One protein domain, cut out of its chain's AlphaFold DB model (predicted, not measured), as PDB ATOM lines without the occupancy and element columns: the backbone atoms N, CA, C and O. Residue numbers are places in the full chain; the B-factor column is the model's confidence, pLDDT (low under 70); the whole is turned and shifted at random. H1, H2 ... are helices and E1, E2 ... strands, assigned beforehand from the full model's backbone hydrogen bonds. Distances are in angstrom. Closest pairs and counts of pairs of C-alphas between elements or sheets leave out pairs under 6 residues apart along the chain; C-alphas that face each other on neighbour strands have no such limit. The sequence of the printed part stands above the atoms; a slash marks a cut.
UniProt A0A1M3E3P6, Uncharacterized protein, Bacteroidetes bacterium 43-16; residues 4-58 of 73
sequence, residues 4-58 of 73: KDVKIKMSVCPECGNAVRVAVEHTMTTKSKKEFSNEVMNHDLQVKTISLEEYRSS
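AT A GLANCE: This is residues 4 to 58 of the 73 residues of an uncharacterized protein of Bacteroidetes bacterium 43-16 (UniProt A0A1M3E3P6). A twisted three-stranded sheet has one longer helix, H1, running lengthwise over one face, while a short helix, H2, sits on the other face where E3 ends. The printed part has 55 residues, in the order E1, E2, H1, E3, H2; the antiparallel sheet runs E2, E1, E3. The class is mixed, helices and strands. The whole is compact, with a radius of gyration of the C-alphas of 11.1 A, yet flat, spanning 31 by 28 by 10 A.

IN THESE COORDINATES: E1, residues 7 to 12, begins at C-alpha 7 (6.444, -23.912, -8.448) and is 15.5 A long. E2 is residues 19 to 24, 13.6 A, and E3 residues 46 to 51, 16.8 A. H1, residues 30 to 42, measures 18.2 A. H2, residues 52 to 57, measures 8.5 A and ends at C-alpha 57 (-1.297, -33.532, -14.687).

HOW THE PARTS SIT: The sheet is only just strongly twisted, its C-alphas up to 4.1 A off the best plane. E1 and E2 form a hairpin, with N 9 and O 23 within hydrogen-bond range at 2.8 A. E1 and E3 are antiparallel at 154 degrees, with N 10 and O 48 at 2.8 A. E2, H1 and E3 make a split strand-helix-strand unit, two strands running the same way with E1 between them, its crossover right-handed. H1 is on the sheet at a height of 10.3 A, over E1 and along the strands, at 18 degrees to E1 on the local plane; it is only just not over E2 and E3, with 2 C-alphas falling on each. The closest C-alphas of E1 and H1, Ser 11 and Val 40, are 6.4 A apart. H2, on the opposite face, stands up from the sheet, rising 62 degrees; C-alphas Ile 8 and Leu 52, the closest of E1 and H2, are 6.0 A apart. H1 and H2 are apart. In both helices every O i to N i+4 pair is within hydrogen-bond range.

THE WHOLE: The C-alphas farthest apart, those of Lys 4 and Asn 42, are 30.9 A apart. The printed part has no cut and no long link. Its mean pLDDT is 90.1, and residue 4 is under 70.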
ATOM      1  N   LYS A   4      10.500 -30.144 -11.802       62.19
ATOM      2  CA  LYS A   4      10.169 -30.370 -10.384       62.19
ATOM      3  C   LYS A   4      10.481 -29.177  -9.474       62.19
ATOM      4  O   LYS A   4       9.818 -29.007  -8.453       62.19
ATOM      5  N   ASP A   5      11.430 -28.325  -9.855       77.25
ATOM      6  CA  ASP A   5      11.781 -27.110  -9.105       77.25
ATOM      7  C   ASP A   5      10.859 -25.928  -9.433       77.25
ATOM      8  O   ASP A   5      10.866 -24.896  -8.751       77.25
ATOM      9  N   VAL A   6      10.056 -26.048 -10.494       88.38
ATOM     10  CA  VAL A   6       9.154 -24.985 -10.926       88.38
ATOM     11  C   VAL A   6       7.858 -25.054 -10.125       88.38
ATOM     12  O   VAL A   6       7.012 -25.920 -10.339       88.38
ATOM     13  N   LYS A   7       7.681 -24.093  -9.215       91.31
ATOM     14  CA  LYS A   7       6.444 -23.912  -8.448       91.31
ATOM     15  C   LYS A   7       5.469 -23.003  -9.182       91.31
ATOM     16  O   LYS A   7       5.811 -21.888  -9.580       91.31
ATOM     17  N   ILE A   8       4.240 -23.473  -9.318       93.38
ATOM     18  CA  ILE A   8       3.110 -22.753  -9.884       93.38
ATOM     19  C   ILE A   8       2.217 -22.298  -8.741       93.38
ATOM     20  O   ILE A   8       1.698 -23.113  -7.981       93.38
ATOM     21  N   LYS A   9       2.033 -20.987  -8.624       94.25
ATOM     22  CA  LYS A   9       1.158 -20.351  -7.646       94.25
ATOM     23  C   LYS A   9      -0.142 -19.948  -8.327       94.25
ATOM     24  O   LYS A   9      -0.123 -19.278  -9.357       94.25
ATOM     25  N   MET A  10      -1.266 -20.347  -7.755       94.19
ATOM     26  CA  MET A  10      -2.592 -20.088  -8.302       94.19
ATOM     27  C   MET A  10      -3.520 -19.486  -7.249       94.19
ATOM     28  O   MET A  10      -3.492 -19.892  -6.085       94.19
ATOM     29  N   SER A  11      -4.319 -18.503  -7.660       93.19
ATOM     30  CA  SER A  11      -5.479 -18.038  -6.905       93.19
ATOM     31  C   SER A  11      -6.687 -18.842  -7.372       93.19
ATOM     32  O   SER A  11      -6.902 -19.023  -8.571       93.19
ATOM     33  N   VAL A  12      -7.444 -19.390  -6.432       92.75
ATOM     34  CA  VAL A  12      -8.529 -20.338  -6.681       92.75
ATOM     35  C   VAL A  12      -9.791 -19.812  -6.023       92.75
ATOM     36  O   VAL A  12      -9.768 -19.369  -4.874       92.75
ATOM     37  N   CYS A  13     -10.902 -19.861  -6.750       90.69
ATOM     38  CA  CYS A  13     -12.198 -19.532  -6.186       90.69
ATOM     39  C   CYS A  13     -12.594 -20.601  -5.152       90.69
ATOM     40  O   CYS A  13     -12.674 -21.777  -5.516       90.69
ATOM     41  N   PRO A  14     -12.874 -20.233  -3.889       88.75
ATOM     42  CA  PRO A  14     -13.259 -21.201  -2.861       88.75
ATOM     43  C   PRO A  14     -14.598 -21.895  -3.141       88.75
ATOM     44  O   PRO A  14     -14.819 -22.989  -2.639       88.75
ATOM     45  N   GLU A  15     -15.486 -21.276  -3.925       88.06
ATOM     46  CA  GLU A  15     -16.819 -21.822  -4.205       88.06
ATOM     47  C   GLU A  15     -16.807 -22.822  -5.362       88.06
ATOM     48  O   GLU A  15     -17.274 -23.948  -5.219       88.06
ATOM     49  N   CYS A  16     -16.264 -22.429  -6.519       87.44
ATOM     50  CA  CYS A  16     -16.282 -23.284  -7.710       87.44
ATOM     51  C   CYS A  16     -15.008 -24.122  -7.899       87.44
ATOM     52  O   CYS A  16     -14.997 -25.006  -8.753       87.44
ATOM     53  N   GLY A  17     -13.944 -23.855  -7.133       87.38
ATOM     54  CA  GLY A  17     -12.674 -24.584  -7.202       87.38
ATOM     55  C   GLY A  17     -11.821 -24.284  -8.441       87.38
ATOM     56  O   GLY A  17     -10.751 -24.874  -8.598       87.38
ATOM     57  N   ASN A  18     -12.263 -23.372  -9.312       90.81
ATOM     58  CA  ASN A  18     -11.532 -22.992 -10.517       90.81
ATOM     59  C   ASN A  18     -10.421 -21.981 -10.203       90.81
ATOM     60  O   ASN A  18     -10.563 -21.117  -9.331       90.81
ATOM     61  N   ALA A  19      -9.321 -22.064 -10.949       91.31
ATOM     62  CA  ALA A  19      -8.231 -21.107 -10.874       91.31
ATOM     63  C   ALA A  19      -8.638 -19.786 -11.539       91.31
ATOM     64  O   ALA A  19      -9.028 -19.747 -12.704       91.31
ATOM     65  N   VAL A  20      -8.521 -18.689 -10.802       89.94
ATOM     66  CA  VAL A  20      -8.760 -17.330 -11.300       89.94
ATOM     67  C   VAL A  20      -7.491 -16.792 -11.957       89.94
ATOM     68  O   VAL A  20      -7.540 -16.230 -13.049       89.94
ATOM     69  N   ARG A  21      -6.335 -17.030 -11.331       90.31
ATOM     70  CA  ARG A  21      -5.029 -16.616 -11.841       90.31
ATOM     71  C   ARG A  21      -3.982 -17.674 -11.556       90.31
ATOM     72  O   ARG A  21      -3.983 -18.288 -10.494       90.31
ATOM     73  N   VAL A  22      -3.050 -17.845 -12.485       92.12
ATOM     74  CA  VAL A  22      -1.923 -18.773 -12.371       92.12
ATOM     75  C   VAL A  22      -0.639 -18.021 -12.708       92.12
ATOM     76  O   VAL A  22      -0.599 -17.254 -13.669       92.12
ATOM     77  N   ALA A  23       0.406 -18.210 -11.910       91.94
ATOM     78  CA  ALA A  23       1.707 -17.593 -12.114       91.94
ATOM     79  C   ALA A  23       2.834 -18.541 -11.695       91.94
ATOM     80  O   ALA A  23       2.726 -19.273 -10.714       91.94
ATOM     81  N   VAL A  24       3.946 -18.502 -12.422       91.50
ATOM     82  CA  VAL A  24       5.154 -19.249 -12.065       91.50
ATOM     83  C   VAL A  24       5.893 -18.477 -10.971       91.50
ATOM     84  O   VAL A  24       6.309 -17.342 -11.183       91.50
ATOM     85  N   GLU A  25       6.065 -19.067  -9.789       89.75
ATOM     86  CA  GLU A  25       6.520 -18.349  -8.589       89.75
ATOM     87  C   GLU A  25       7.877 -17.651  -8.778       89.75
ATOM     88  O   GLU A  25       8.057 -16.512  -8.337       89.75
ATOM     89  N   HIS A  26       8.816 -18.305  -9.470       87.75
ATOM     90  CA  HIS A  26      10.159 -17.770  -9.692       87.75
ATOM     91  C   HIS A  26      10.200 -16.633 -10.727       87.75
ATOM     92  O   HIS A  26      11.153 -15.858 -10.730       87.75
ATOM     93  N   THR A  27       9.180 -16.497 -11.581       89.69
ATOM     94  CA  THR A  27       9.093 -15.400 -12.562       89.69
ATOM     95  C   THR A  27       8.335 -14.192 -12.014       89.69
ATOM     96  O   THR A  27       8.273 -13.148 -12.666       89.69
ATOM     97  N   MET A  28       7.735 -14.298 -10.823       90.94
ATOM     98  CA  MET A  28       6.986 -13.197 -10.228       90.94
ATOM     99  C   MET A  28       7.928 -12.144  -9.639       90.94
ATOM    100  O   MET A  28       8.641 -12.388  -8.664       90.94
ATOM    101  N   THR A  29       7.843 -10.925 -10.166       93.69
ATOM    102  CA  THR A  29       8.473  -9.751  -9.546       93.69
ATOM    103  C   THR A  29       7.779  -9.378  -8.232       93.69
ATOM    104  O   THR A  29       6.635  -9.765  -7.983       93.69
ATOM    105  N   THR A  30       8.424  -8.559  -7.399       94.06
ATOM    106  CA  THR A  30       7.813  -8.014  -6.171       94.06
ATOM    107  C   THR A  30       6.487  -7.300  -6.451       94.06
ATOM    108  O   THR A  30       5.531  -7.467  -5.695       94.06
ATOM    109  N   LYS A  31       6.399  -6.563  -7.569       94.00
ATOM    110  CA  LYS A  31       5.158  -5.906  -8.003       94.00
ATOM    111  C   LYS A  31       4.065  -6.938  -8.284       94.00
ATOM    112  O   LYS A  31       2.993  -6.853  -7.696       94.00
ATOM    113  N   SER A  32       4.367  -7.951  -9.095       91.25
ATOM    114  CA  SER A  32       3.409  -9.004  -9.451       91.25
ATOM    115  C   SER A  32       2.952  -9.816  -8.236       91.25
ATOM    116  O   SER A  32       1.784 -10.183  -8.150       91.25
ATOM    117  N   LYS A  33       3.844 -10.069  -7.266       92.25
ATOM    118  CA  LYS A  33       3.491 -10.723  -5.992       92.25
ATOM    119  C   LYS A  33       2.511  -9.879  -5.181       92.25
ATOM    120  O   LYS A  33       1.554 -10.425  -4.646       92.25
ATOM    121  N   LYS A  34       2.726  -8.562  -5.114       94.31
ATOM    122  CA  LYS A  34       1.826  -7.640  -4.413       94.31
ATOM    123  C   LYS A  34       0.455  -7.565  -5.086       94.31
ATOM    124  O   LYS A  34      -0.552  -7.655  -4.397       94.31
ATOM    125  N   GLU A  35       0.413  -7.447  -6.411       92.94
ATOM    126  CA  GLU A  35      -0.844  -7.448  -7.176       92.94
ATOM    127  C   GLU A  35      -1.621  -8.752  -6.979       92.94
ATOM    128  O   GLU A  35      -2.821  -8.710  -6.730       92.94
ATOM    129  N   PHE A  36      -0.932  -9.895  -7.013       92.38
ATOM    130  CA  PHE A  36      -1.534 -11.197  -6.734       92.38
ATOM    131  C   PHE A  36      -2.111 -11.268  -5.313       92.38
ATOM    132  O   PHE A  36      -3.257 -11.660  -5.139       92.38
ATOM    133  N   SER A  37      -1.348 -10.863  -4.292       91.44
ATOM    134  CA  SER A  37      -1.843 -10.859  -2.910       91.44
ATOM    135  C   SER A  37      -3.037  -9.922  -2.723       91.44
ATOM    136  O   SER A  37      -3.976 -10.282  -2.022       91.44
ATOM    137  N   ASN A  38      -3.027  -8.751  -3.364       92.94
ATOM    138  CA  ASN A  38      -4.145  -7.813  -3.311       92.94
ATOM    139  C   ASN A  38      -5.407  -8.404  -3.955       92.94
ATOM    140  O   ASN A  38      -6.475  -8.307  -3.369       92.94
ATOM    141  N   GLU A  39      -5.294  -9.032  -5.129       88.94
ATOM    142  CA  GLU A  39      -6.413  -9.715  -5.796       88.94
ATOM    143  C   GLU A  39      -6.992 -10.822  -4.906       88.94
ATOM    144  O   GLU A  39      -8.199 -10.876  -4.679       88.94
ATOM    145  N   VAL A  40      -6.117 -11.656  -4.339       91.12
ATOM    146  CA  VAL A  40      -6.497 -12.732  -3.419       91.12
ATOM    147  C   VAL A  40      -7.255 -12.189  -2.211       91.12
ATOM    148  O   VAL A  40      -8.294 -12.736  -1.862       91.12
ATOM    149  N   MET A  41      -6.771 -11.112  -1.588       90.56
ATOM    150  CA  MET A  41      -7.435 -10.503  -0.432       90.56
ATOM    151  C   MET A  41      -8.754  -9.822  -0.810       90.56
ATOM    152  O   MET A  41      -9.751 -10.006  -0.122       90.56
ATOM    153  N   ASN A  42      -8.780  -9.060  -1.906       89.31
ATOM    154  CA  ASN A  42      -9.954  -8.290  -2.326       89.31
ATOM    155  C   ASN A  42     -11.128  -9.183  -2.744       89.31
ATOM    156  O   ASN A  42     -12.280  -8.814  -2.535       89.31
ATOM    157  N   HIS A  43     -10.835 -10.340  -3.339       85.25
ATOM    158  CA  HIS A  43     -11.841 -11.290  -3.815       85.25
ATOM    159  C   HIS A  43     -11.970 -12.531  -2.913       85.25
ATOM    160  O   HIS A  43     -12.666 -13.483  -3.277       85.25
ATOM    161  N   ASP A  44     -11.307 -12.524  -1.749       88.38
ATOM    162  CA  ASP A  44     -11.301 -13.622  -0.773       88.38
ATOM    163  C   ASP A  44     -10.994 -14.985  -1.437       88.38
ATOM    164  O   ASP A  44     -11.683 -15.989  -1.253       88.38
ATOM    165  N   LEU A  45      -9.982 -15.009  -2.309       90.44
ATOM    166  CA  LEU A  45      -9.572 -16.208  -3.042       90.44
ATOM    167  C   LEU A  45      -8.660 -17.080  -2.178       90.44
ATOM    168  O   LEU A  45      -7.928 -16.598  -1.314       90.44
ATOM    169  N   GLN A  46      -8.630 -18.379  -2.457       93.06
ATOM    170  CA  GLN A  46      -7.645 -19.278  -1.860       93.06
ATOM    171  C   GLN A  46      -6.354 -19.276  -2.672       93.06
ATOM    172  O   GLN A  46      -6.372 -19.156  -3.895       93.06
ATOM    173  N   VAL A  47      -5.217 -19.452  -2.004       93.62
ATOM    174  CA  VAL A  47      -3.920 -19.603  -2.671       93.62
ATOM    175  C   VAL A  47      -3.504 -21.059  -2.613       93.62
ATOM    176  O   VAL A  47      -3.391 -21.630  -1.530       93.62
ATOM    177  N   LYS A  48      -3.214 -21.640  -3.774       93.12
ATOM    178  CA  LYS A  48      -2.642 -22.979  -3.887       93.12
ATOM    179  C   LYS A  48      -1.312 -22.896  -4.626       93.12
ATOM    180  O   LYS A  48      -1.180 -22.150  -5.594       93.12
ATOM    181  N   THR A  49      -0.330 -23.660  -4.170       93.50
ATOM    182  CA  THR A  49       0.961 -23.799  -4.845       93.50
ATOM    183  C   THR A  49       1.176 -25.270  -5.151       93.50
ATOM    184  O   THR A  49       1.065 -26.096  -4.249       93.50
ATOM    185  N   ILE A  50       1.461 -25.588  -6.408       92.50
ATOM    186  CA  ILE A  50       1.748 -26.949  -6.880       92.50
ATOM    187  C   ILE A  50       3.005 -26.944  -7.748       92.50
ATOM    188  O   ILE A  50       3.436 -25.886  -8.214       92.50
ATOM    189  N   SER A  51       3.609 -28.106  -7.967       92.00
ATOM    190  CA  SER A  51       4.696 -28.242  -8.944       92.00
ATOM    191  C   SER A  51       4.184 -28.109 -10.385       92.00
ATOM    192  O   SER A  51       2.994 -28.276 -10.664       92.00
ATOM    193  N   LEU A  52       5.078 -27.818 -11.333       89.31
ATOM    194  CA  LEU A  52       4.739 -27.792 -12.759       89.31
ATOM    195  C   LEU A  52       4.284 -29.169 -13.270       89.31
ATOM    196  O   LEU A  52       3.395 -29.236 -14.117       89.31
ATOM    197  N   GLU A  53       4.847 -30.255 -12.735       90.12
ATOM    198  CA  GLU A  53       4.434 -31.631 -13.043       90.12
ATOM    199  C   GLU A  53       2.981 -31.890 -12.612       90.12
ATOM    200  O   GLU A  53       2.160 -32.357 -13.410       90.12
ATOM    201  N   GLU A  54       2.626 -31.500 -11.385       90.38
ATOM    202  CA  GLU A  54       1.248 -31.571 -10.894       90.38
ATOM    203  C   GLU A  54       0.315 -30.657 -11.682       90.38
ATOM    204  O   GLU A  54      -0.811 -31.053 -11.960       90.38
ATOM    205  N   TYR A  55       0.756 -29.456 -12.068       89.50
ATOM    206  CA  TYR A  55      -0.052 -28.535 -12.868       89.50
ATOM    207  C   TYR A  55      -0.382 -29.121 -14.241       89.50
ATOM    208  O   TYR A  55      -1.529 -29.048 -14.663       89.50
ATOM    209  N   ARG A  56       0.594 -29.747 -14.911       88.19
ATOM    210  CA  ARG A  56       0.382 -30.425 -16.202       88.19
ATOM    211  C   ARG A  56      -0.527 -31.647 -16.085       88.19
ATOM    212  O   ARG A  56      -1.261 -31.942 -17.021       88.19
ATOM    213  N   SER A  57      -0.467 -32.348 -14.955       89.94
ATOM    214  CA  SER A  57      -1.297 -33.532 -14.687       89.94
ATOM    215  C   SER A  57      -2.690 -33.175 -14.157       89.94
ATOM    216  O   SER A  57      -3.625 -33.969 -14.246       89.94
ATOM    217  N   SER A  58      -2.842 -31.979 -13.592       82.19
ATOM    218  CA  SER A  58      -4.106 -31.462 -13.090       82.19
ATOM    219  C   SER A  58      -4.878 -30.823 -14.237       82.19
ATOM    220  O   SER A  58      -4.401 -29.888 -14.870       82.19
TER     221      SER A  58